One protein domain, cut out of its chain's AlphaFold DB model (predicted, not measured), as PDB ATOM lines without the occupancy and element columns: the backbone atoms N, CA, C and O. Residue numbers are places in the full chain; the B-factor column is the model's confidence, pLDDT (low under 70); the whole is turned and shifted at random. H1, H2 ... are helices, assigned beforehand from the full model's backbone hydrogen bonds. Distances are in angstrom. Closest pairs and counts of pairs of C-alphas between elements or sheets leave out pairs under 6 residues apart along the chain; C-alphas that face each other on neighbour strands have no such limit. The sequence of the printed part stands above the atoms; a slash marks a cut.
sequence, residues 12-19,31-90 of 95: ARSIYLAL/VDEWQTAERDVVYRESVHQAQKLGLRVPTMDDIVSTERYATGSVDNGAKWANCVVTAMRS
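What this domain is: This is residues 12 to 19 and 31 to 90 of the 95 residues of an uncharacterized protein of Candidatus Burkholderia verschuerenii (UniProt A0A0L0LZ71). Look for one long helix, H2, which makes the longest axis; the shorter H1, H4 and H3 pack along one side of it, mostly crossed, with H4 between the other two. The printed part has 68 residues with four named helices, H1 to H4 in order, and no named strand: all helix. It is compact, radius of gyration of the C-alphas 10.9 A, spanning 33 by 21 by 21 A.

How they stand to each other: Start at H1, residues 12 to 19, which touches H2, residues 31 to 53; their closest C-alphas, Ile 15 and Glu 45, are 5.7 A apart. H2 touches H3, residues 60 to 70, with residues 39 to 43 alone, closest C-alphas Tyr 43 and Ile 63, 6.5 A. H4, residues 76 to 89, touches H3 at a steep tilt of 47 degrees, opposite ways, closest C-alphas Ala 70 and Trp 80, 5.1 A. H1 and H3 are apart. In H1 to H4 every O i to N i+4 pair is within hydrogen-bond range.

Where its parts are: Find C-alpha 12 at (18.528, 21.812, 19.714), where H1 begins. H2 runs 32.5 A, H4 20.1 A to C-alpha 89 at (27.597, 26.716, 14.207).

The domain as a whole: Residues 20 to 30 are cut out; C-alphas 19 and 31 are 15.1 A apart. Residues 72 to 75 have pLDDT under 70.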
ATOM      1  N   ALA A  12      18.650  23.269  19.694       88.31
ATOM      2  CA  ALA A  12      18.528  21.812  19.714       88.31
ATOM      3  C   ALA A  12      17.208  21.335  20.346       88.31
ATOM      4  O   ALA A  12      16.648  20.341  19.887       88.31
ATOM      5  N   ARG A  13      16.688  22.052  21.355       89.38
ATOM      6  CA  ARG A  13      15.410  21.726  22.011       89.38
ATOM      7  C   ARG A  13      14.235  21.761  21.043       89.38
ATOM      8  O   ARG A  13      13.524  20.769  20.922       89.38
ATOM      9  N   SER A  14      14.042  22.881  20.351       90.88
ATOM     10  CA  SER A  14      12.952  23.025  19.383       90.88
ATOM     11  C   SER A  14      13.035  21.998  18.256       90.88
ATOM     12  O   SER A  14      12.026  21.371  17.938       90.88
ATOM     13  N   ILE A  15      14.238  21.730  17.732       90.94
ATOM     14  CA  ILE A  15      14.452  20.698  16.703       90.94
ATOM     15  C   ILE A  15      14.062  19.306  17.227       90.94
ATOM     16  O   ILE A  15      13.350  18.564  16.552       90.94
ATOM     17  N   TYR A  16      14.481  18.958  18.446       90.19
ATOM     18  CA  TYR A  16      14.143  17.677  19.069       90.19
ATOM     19  C   TYR A  16      12.634  17.525  19.307       90.19
ATOM     20  O   TYR A  16      12.061  16.489  18.981       90.19
ATOM     21  N   LEU A  17      11.957  18.562  19.808       89.94
ATOM     22  CA  LEU A  17      10.506  18.538  20.025       89.94
ATOM     23  C   LEU A  17       9.717  18.416  18.711       89.94
ATOM     24  O   LEU A  17       8.726  17.679  18.652       89.94
ATOM     25  N   ALA A  18      10.164  19.102  17.656       91.31
ATOM     26  CA  ALA A  18       9.577  19.005  16.325       91.31
ATOM     27  C   ALA A  18       9.708  17.579  15.764       91.31
ATOM     28  O   ALA A  18       8.720  16.996  15.312       91.31
ATOM     29  N   LEU A  19      10.895  16.981  15.901       90.25
ATOM     30  CA  LEU A  19      11.143  15.589  15.531       90.25
ATOM     31  C   LEU A  19      10.259  14.618  16.324       90.25
ATOM     32  O   LEU A  19       9.623  13.763  15.723       90.25
ATOM     33  N   VAL A  31       8.527   3.180   5.867       81.12
ATOM     34  CA  VAL A  31       9.837   3.612   6.369       81.12
ATOM     35  C   VAL A  31      10.401   4.811   5.613       81.12
ATOM     36  O   VAL A  31      10.980   5.702   6.227       81.12
ATOM     37  N   ASP A  32      10.196   4.859   4.304       83.25
ATOM     38  CA  ASP A  32      10.629   5.974   3.464       83.25
ATOM     39  C   ASP A  32       9.806   7.250   3.717       83.25
ATOM     40  O   ASP A  32      10.362   8.336   3.904       83.25
ATOM     41  N   GLU A  33       8.482   7.111   3.836       86.44
ATOM     42  CA  GLU A  33       7.574   8.236   4.069       86.44
ATOM     43  C   GLU A  33       7.815   8.918   5.416       86.44
ATOM     44  O   GLU A  33       7.847  10.149   5.489       86.44
ATOM     45  N   TRP A  34       7.980   8.148   6.500       86.06
ATOM     46  CA  TRP A  34       8.206   8.768   7.805       86.06
ATOM     47  C   TRP A  34       9.613   9.355   7.933       86.06
ATOM     48  O   TRP A  34       9.743  10.418   8.531       86.06
ATOM     49  N   GLN A  35      10.642   8.755   7.322       86.00
ATOM     50  CA  GLN A  35      11.986   9.352   7.297       86.00
ATOM     51  C   GLN A  35      12.005  10.667   6.516       86.00
ATOM     52  O   GLN A  35      12.587  11.652   6.964       86.00
ATOM     53  N   THR A  36      11.337  10.714   5.361       89.12
ATOM     54  CA  THR A  36      11.246  11.942   4.561       89.12
ATOM     55  C   THR A  36      10.526  13.051   5.328       89.12
ATOM     56  O   THR A  36      11.018  14.180   5.372       89.12
ATOM     57  N   ALA A  37       9.416  12.730   6.001       90.25
ATOM     58  CA  ALA A  37       8.689  13.689   6.832       90.25
ATOM     59  C   ALA A  37       9.522  14.199   8.022       90.25
ATOM     60  O   ALA A  37       9.458  15.378   8.368       90.25
ATOM     61  N   GLU A  38      10.335  13.336   8.633       90.88
ATOM     62  CA  GLU A  38      11.216  13.727   9.734       90.88
ATOM     63  C   GLU A  38      12.351  14.639   9.290       90.88
ATOM     64  O   GLU A  38      12.638  15.636   9.951       90.88
ATOM     65  N   ARG A  39      12.973  14.355   8.145       93.06
ATOM     66  CA  ARG A  39      13.999  15.245   7.596       93.06
ATOM     67  C   ARG A  39      13.414  16.613   7.242       93.06
ATOM     68  O   ARG A  39      14.052  17.621   7.533       93.06
ATOM     69  N   ASP A  40      12.203  16.660   6.681       94.12
ATOM     70  CA  ASP A  40      11.508  17.921   6.378       94.12
ATOM     71  C   ASP A  40      11.224  18.737   7.648       94.12
ATOM     72  O   ASP A  40      11.563  19.921   7.710       94.12
ATOM     73  N   VAL A  41      10.667  18.109   8.693       94.56
ATOM     74  CA  VAL A  41      10.348  18.829   9.936       94.56
ATOM     75  C   VAL A  41      11.613  19.343  10.627       94.56
ATOM     76  O   VAL A  41      11.645  20.488  11.082       94.56
ATOM     77  N   VAL A  42      12.675  18.530  10.653       93.50
ATOM     78  CA  VAL A  42      13.972  18.909  11.226       93.50
ATOM     79  C   VAL A  42      14.577  20.060  10.432       93.50
ATOM     80  O   VAL A  42      15.013  21.038  11.037       93.50
ATOM     81  N   TYR A  43      14.565  19.992   9.099       94.62
ATOM     82  CA  TYR A  43      15.060  21.067   8.242       94.62
ATOM     83  C   TYR A  43      14.309  22.378   8.492       94.62
ATOM     84  O   TYR A  43      14.932  23.400   8.776       94.62
ATOM     85  N   ARG A  44      12.972  22.348   8.464       95.38
ATOM     86  CA  ARG A  44      12.132  23.542   8.641       95.38
ATOM     87  C   ARG A  44      12.339  24.203   9.998       95.38
ATOM     88  O   ARG A  44      12.518  25.421  10.049       95.38
ATOM     89  N   GLU A  45      12.366  23.424  11.078       95.25
ATOM     90  CA  GLU A  45      12.617  23.980  12.411       95.25
ATOM     91  C   GLU A  45      14.053  24.503  12.528       95.25
ATOM     92  O   GLU A  45      14.281  25.571  13.093       95.25
ATOM     93  N   SER A  46      15.027  23.817  11.926       93.69
ATOM     94  CA  SER A  46      16.420  24.271  11.927       93.69
ATOM     95  C   SER A  46      16.602  25.585  11.171       93.69
ATOM     96  O   SER A  46      17.311  26.460  11.654       93.69
ATOM     97  N   VAL A  47      15.932  25.770  10.028       94.38
ATOM     98  CA  VAL A  47      15.919  27.038   9.275       94.38
ATOM     99  C   VAL A  47      15.317  28.158  10.122       94.38
ATOM    100  O   VAL A  47      15.916  29.227  10.248       94.38
ATOM    101  N   HIS A  48      14.158  27.911  10.734       94.88
ATOM    102  CA  HIS A  48      13.478  28.889  11.583       94.88
ATOM    103  C   HIS A  48      14.360  29.321  12.764       94.88
ATOM    104  O   HIS A  48      14.553  30.512  13.021       94.88
ATOM    105  N   GLN A  49      14.973  28.355  13.442       93.12
ATOM    106  CA  GLN A  49      15.878  28.605  14.553       93.12
ATOM    107  C   GLN A  49      17.192  29.265  14.120       93.12
ATOM    108  O   GLN A  49      17.711  30.119  14.840       93.12
ATOM    109  N   ALA A  50      17.719  28.917  12.941       92.75
ATOM    110  CA  ALA A  50      18.902  29.552  12.370       92.75
ATOM    111  C   ALA A  50      18.677  31.052  12.192       92.75
ATOM    112  O   ALA A  50      19.463  31.861  12.679       92.75
ATOM    113  N   GLN A  51      17.558  31.416  11.564       92.44
ATOM    114  CA  GLN A  51      17.177  32.807  11.332       92.44
ATOM    115  C   GLN A  51      16.950  33.555  12.649       92.44
ATOM    116  O   GLN A  51      17.455  34.660  12.826       92.44
ATOM    117  N   LYS A  52      16.245  32.933  13.602       92.06
ATOM    118  CA  LYS A  52      15.959  33.516  14.919       92.06
ATOM    119  C   LYS A  52      17.219  33.790  15.745       92.06
ATOM    120  O   LYS A  52      17.260  34.772  16.480       92.06
ATOM    121  N   LEU A  53      18.218  32.910  15.668       89.44
ATOM    122  CA  LEU A  53      19.439  32.976  16.480       89.44
ATOM    123  C   LEU A  53      20.647  33.562  15.731       89.44
ATOM    124  O   LEU A  53      21.726  33.645  16.314       89.44
ATOM    125  N   GLY A  54      20.486  33.945  14.461       91.00
ATOM    126  CA  GLY A  54      21.580  34.443  13.622       91.00
ATOM    127  C   GLY A  54      22.648  33.387  13.310       91.00
ATOM    128  O   GLY A  54      23.823  33.721  13.189       91.00
ATOM    129  N   LEU A  55      22.260  32.112  13.225       90.69
ATOM    130  CA  LEU A  55      23.147  31.000  12.867       90.69
ATOM    131  C   LEU A  55      23.110  30.732  11.357       90.69
ATOM    132  O   LEU A  55      22.211  31.189  10.647       90.69
ATOM    133  N   ARG A  56      24.062  29.930  10.863       91.50
ATOM    134  CA  ARG A  56      24.027  29.431   9.484       91.50
ATOM    135  C   ARG A  56      22.765  28.589   9.292       91.50
ATOM    136  O   ARG A  56      22.494  27.676  10.071       91.50
ATOM    137  N   VAL A  57      22.023  28.879   8.227       91.88
ATOM    138  CA  VAL A  57      20.912  28.034   7.783       91.88
ATOM    139  C   VAL A  57      21.503  26.722   7.254       91.88
ATOM    140  O   VAL A  57      22.322  26.777   6.333       91.88
ATOM    141  N   PRO A  58      21.151  25.557   7.827       90.56
ATOM    142  CA  PRO A  58      21.654  24.286   7.324       90.56
ATOM    143  C   PRO A  58      21.047  23.997   5.950       90.56
ATOM    144  O   PRO A  58      19.969  24.489   5.621       90.56
ATOM    145  N   THR A  59      21.726  23.191   5.143       92.00
ATOM    146  CA  THR A  59      21.176  22.648   3.894       92.00
ATOM    147  C   THR A  59      20.475  21.316   4.152       92.00
ATOM    148  O   THR A  59      20.684  20.683   5.185       92.00
ATOM    149  N   MET A  60      19.654  20.852   3.207       91.06
ATOM    150  CA  MET A  60      19.058  19.516   3.315       91.06
ATOM    151  C   MET A  60      20.128  18.409   3.328       91.06
ATOM    152  O   MET A  60      19.944  17.388   3.986       91.06
ATOM    153  N   ASP A  61      21.268  18.629   2.662       89.69
ATOM    154  CA  ASP A  61      22.410  17.713   2.723       89.69
ATOM    155  C   ASP A  61      23.009  17.643   4.137       89.69
ATOM    156  O   ASP A  61      23.209  16.546   4.654       89.69
ATOM    157  N   ASP A  62      23.171  18.787   4.822       90.00
ATOM    158  CA  ASP A  62      23.604  18.817   6.228       90.00
ATOM    159  C   ASP A  62      22.652  17.979   7.113       90.00
ATOM    160  O   ASP A  62      23.095  17.230   7.988       90.00
ATOM    161  N   ILE A  63      21.335  18.053   6.872       91.44
ATOM    162  CA  ILE A  63      20.327  17.281   7.619       91.44
ATOM    163  C   ILE A  63      20.478  15.774   7.380       91.44
ATOM    164  O   ILE A  63      20.505  15.008   8.344       91.44
ATOM    165  N   VAL A  64      20.624  15.341   6.126       90.06
ATOM    166  CA  VAL A  64      20.790  13.918   5.772       90.06
ATOM    167  C   VAL A  64      22.132  13.371   6.272       90.06
ATOM    168  O   VAL A  64      22.199  12.267   6.813       90.06
ATOM    169  N   SER A  65      23.207  14.144   6.137       88.12
ATOM    170  CA  SER A  65      24.545  13.769   6.601       88.12
ATOM    171  C   SER A  65      24.590  13.608   8.124       88.12
ATOM    172  O   SER A  65      25.119  12.617   8.638       88.12
ATOM    173  N   THR A  66      23.973  14.533   8.866       88.81
ATOM    174  CA  THR A  66      23.881  14.451  10.335       88.81
ATOM    175  C   THR A  66      22.943  13.342  10.814       88.81
ATOM    176  O   THR A  66      23.237  12.710  11.829       88.81
ATOM    177  N   GLU A  67      21.868  13.042  10.080       88.31
ATOM    178  CA  GLU A  67      20.984  11.906  10.362       88.31
ATOM    179  C   GLU A  67      21.740  10.580  10.238       88.31
ATOM    180  O   GLU A  67      21.702   9.754  11.152       88.31
ATOM    181  N   ARG A  68      22.490  10.379   9.146       85.50
ATOM    182  CA  ARG A  68      23.315   9.175   8.943       85.50
ATOM    183  C   ARG A  68      24.349   8.996  10.052       85.50
ATOM    184  O   ARG A  68      24.582   7.876  10.491       85.50
ATOM    185  N   TYR A  69      24.933  10.092  10.533       81.94
ATOM    186  CA  TYR A  69      25.880  10.082  11.651       81.94
ATOM    187  C   TYR A  69      25.213   9.795  13.010       81.94
ATOM    188  O   TYR A  69      25.810   9.211  13.926       81.94
ATOM    189  N   ALA A  70      23.965  10.231  13.172       82.19
ATOM    190  CA  ALA A  70      23.177   9.941  14.359       82.19
ATOM    191  C   ALA A  70      22.684   8.486  14.372       82.19
ATOM    192  O   ALA A  70      22.685   7.871  15.438       82.19
ATOM    193  N   THR A  71      22.338   7.944  13.199       75.44
ATOM    194  CA  THR A  71      21.803   6.593  12.993       75.44
ATOM    195  C   THR A  71      22.723   5.528  13.598       75.44
ATOM    196  O   THR A  71      23.926   5.506  13.351       75.44
ATOM    197  N   GLY A  72      22.148   4.635  14.410       63.62
ATOM    198  CA  GLY A  72      22.874   3.575  15.127       63.62
ATOM    199  C   GLY A  72      23.124   3.860  16.613       63.62
ATOM    200  O   GLY A  72      23.747   3.047  17.289       63.62
ATOM    201  N   SER A  73      22.629   4.982  17.143       57.84
ATOM    202  CA  SER A  73      22.610   5.272  18.584       57.84
ATOM    203  C   SER A  73      21.254   4.882  19.204       57.84
ATOM    204  O   SER A  73      20.235   4.815  18.520       57.84
ATOM    205  N   VAL A  74      21.214   4.610  20.510       50.84
ATOM    206  CA  VAL A  74      19.951   4.324  21.229       50.84
ATOM    207  C   VAL A  74      19.044   5.568  21.291       50.84
ATOM    208  O   VAL A  74      17.826   5.443  21.211       50.84
ATOM    209  N   ASP A  75      19.635   6.769  21.282       64.00
ATOM    210  CA  ASP A  75      18.951   8.066  21.417       64.00
ATOM    211  C   ASP A  75      19.092   8.933  20.152       64.00
ATOM    212  O   ASP A  75      19.534  10.088  20.185       64.00
ATOM    213  N   ASN A  76      18.752   8.349  18.996       72.12
ATOM    214  CA  ASN A  76      18.999   8.935  17.669       72.12
ATOM    215  C   ASN A  76      18.480  10.376  17.514       72.12
ATOM    216  O   ASN A  76      19.175  11.206  16.934       72.12
ATOM    217  N   GLY A  77      17.301  10.704  18.053       81.75
ATOM    218  CA  GLY A  77      16.685  12.021  17.850       81.75
ATOM    219  C   GLY A  77      17.421  13.173  18.541       81.75
ATOM    220  O   GLY A  77      17.636  14.228  17.945       81.75
ATOM    221  N   ALA A  78      17.866  12.970  19.783       84.44
ATOM    222  CA  ALA A  78      18.605  13.988  20.526       84.44
ATOM    223  C   ALA A  78      20.016  14.188  19.959       84.44
ATOM    224  O   ALA A  78      20.485  15.324  19.824       84.44
ATOM    225  N   LYS A  79      20.690  13.093  19.584       86.75
ATOM    226  CA  LYS A  79      21.999  13.156  18.923       86.75
ATOM    227  C   LYS A  79      21.899  13.898  17.591       86.75
ATOM    228  O   LYS A  79      22.697  14.799  17.347       86.75
ATOM    229  N   TRP A  80      20.891  13.578  16.781       88.94
ATOM    230  CA  TRP A  80      20.660  14.237  15.497       88.94
ATOM    231  C   TRP A  80      20.458  15.745  15.656       88.94
ATOM    232  O   TRP A  80      21.180  16.514  15.023       88.94
ATOM    233  N   ALA A  81      19.586  16.179  16.574       90.50
ATOM    234  CA  ALA A  81      19.374  17.601  16.847       90.50
ATOM    235  C   ALA A  81      20.687  18.319  17.213       90.50
ATOM    236  O   ALA A  81      20.988  19.379  16.669       90.50
ATOM    237  N   ASN A  82      21.519  17.726  18.076       87.81
ATOM    238  CA  ASN A  82      22.817  18.304  18.441       87.81
ATOM    239  C   ASN A  82      23.807  18.360  17.261       87.81
ATOM    240  O   ASN A  82      24.533  19.348  17.115       87.81
ATOM    241  N   CYS A  83      23.832  17.338  16.404       89.31
ATOM    242  CA  CYS A  83      24.649  17.334  15.189       89.31
ATOM    243  C   CYS A  83      24.221  18.440  14.214       89.31
ATOM    244  O   CYS A  83      25.082  19.151  13.697       89.31
ATOM    245  N   VAL A  84      22.915  18.657  14.031       91.00
ATOM    246  CA  VAL A  84      22.394  19.757  13.202       91.00
ATOM    247  C   VAL A  84      22.810  21.113  13.771       91.00
ATOM    248  O   VAL A  84      23.367  21.936  13.049       91.00
ATOM    249  N   VAL A  85      22.659  21.332  15.083       90.62
ATOM    250  CA  VAL A  85      23.124  22.576  15.725       90.62
ATOM    251  C   VAL A  85      24.628  22.784  15.549       90.62
ATOM    252  O   VAL A  85      25.082  23.918  15.400       90.62
ATOM    253  N   THR A  86      25.411  21.707  15.552       89.25
ATOM    254  CA  THR A  86      26.853  21.779  15.298       89.25
ATOM    255  C   THR A  86      27.125  22.238  13.863       89.25
ATOM    256  O   THR A  86      27.884  23.183  13.676       89.25
ATOM    257  N   ALA A  87      26.434  21.677  12.866       89.31
ATOM    258  CA  ALA A  87      26.545  22.096  11.463       89.31
ATOM    259  C   ALA A  87      26.118  23.562  11.228       89.31
ATOM    260  O   ALA A  87      26.702  24.256  10.396       89.31
ATOM    261  N   MET A  88      25.140  24.051  11.997       90.12
ATOM    262  CA  MET A  88      24.692  25.452  11.985       90.12
ATOM    263  C   MET A  88      25.691  26.426  12.632       90.12
ATOM    264  O   MET A  88      25.638  27.630  12.380       90.12
ATOM    265  N   ARG A  89      26.564  25.926  13.515       87.88
ATOM    266  CA  ARG A  89      27.597  26.716  14.207       87.88
ATOM    267  C   ARG A  89      28.948  26.662  13.511       87.88
ATOM    268  O   ARG A  89      29.742  27.583  13.682       87.88
ATOM    269  N   SER A  90      29.215  25.603  12.755       81.69
ATOM    270  CA  SER A  90      30.411  25.520  11.931       81.69
ATOM    271  C   SER A  90      30.326  26.540  10.791       81.69
ATOM    272  O   SER A  90      29.286  26.619  10.123       81.69
TER     273      SER A  90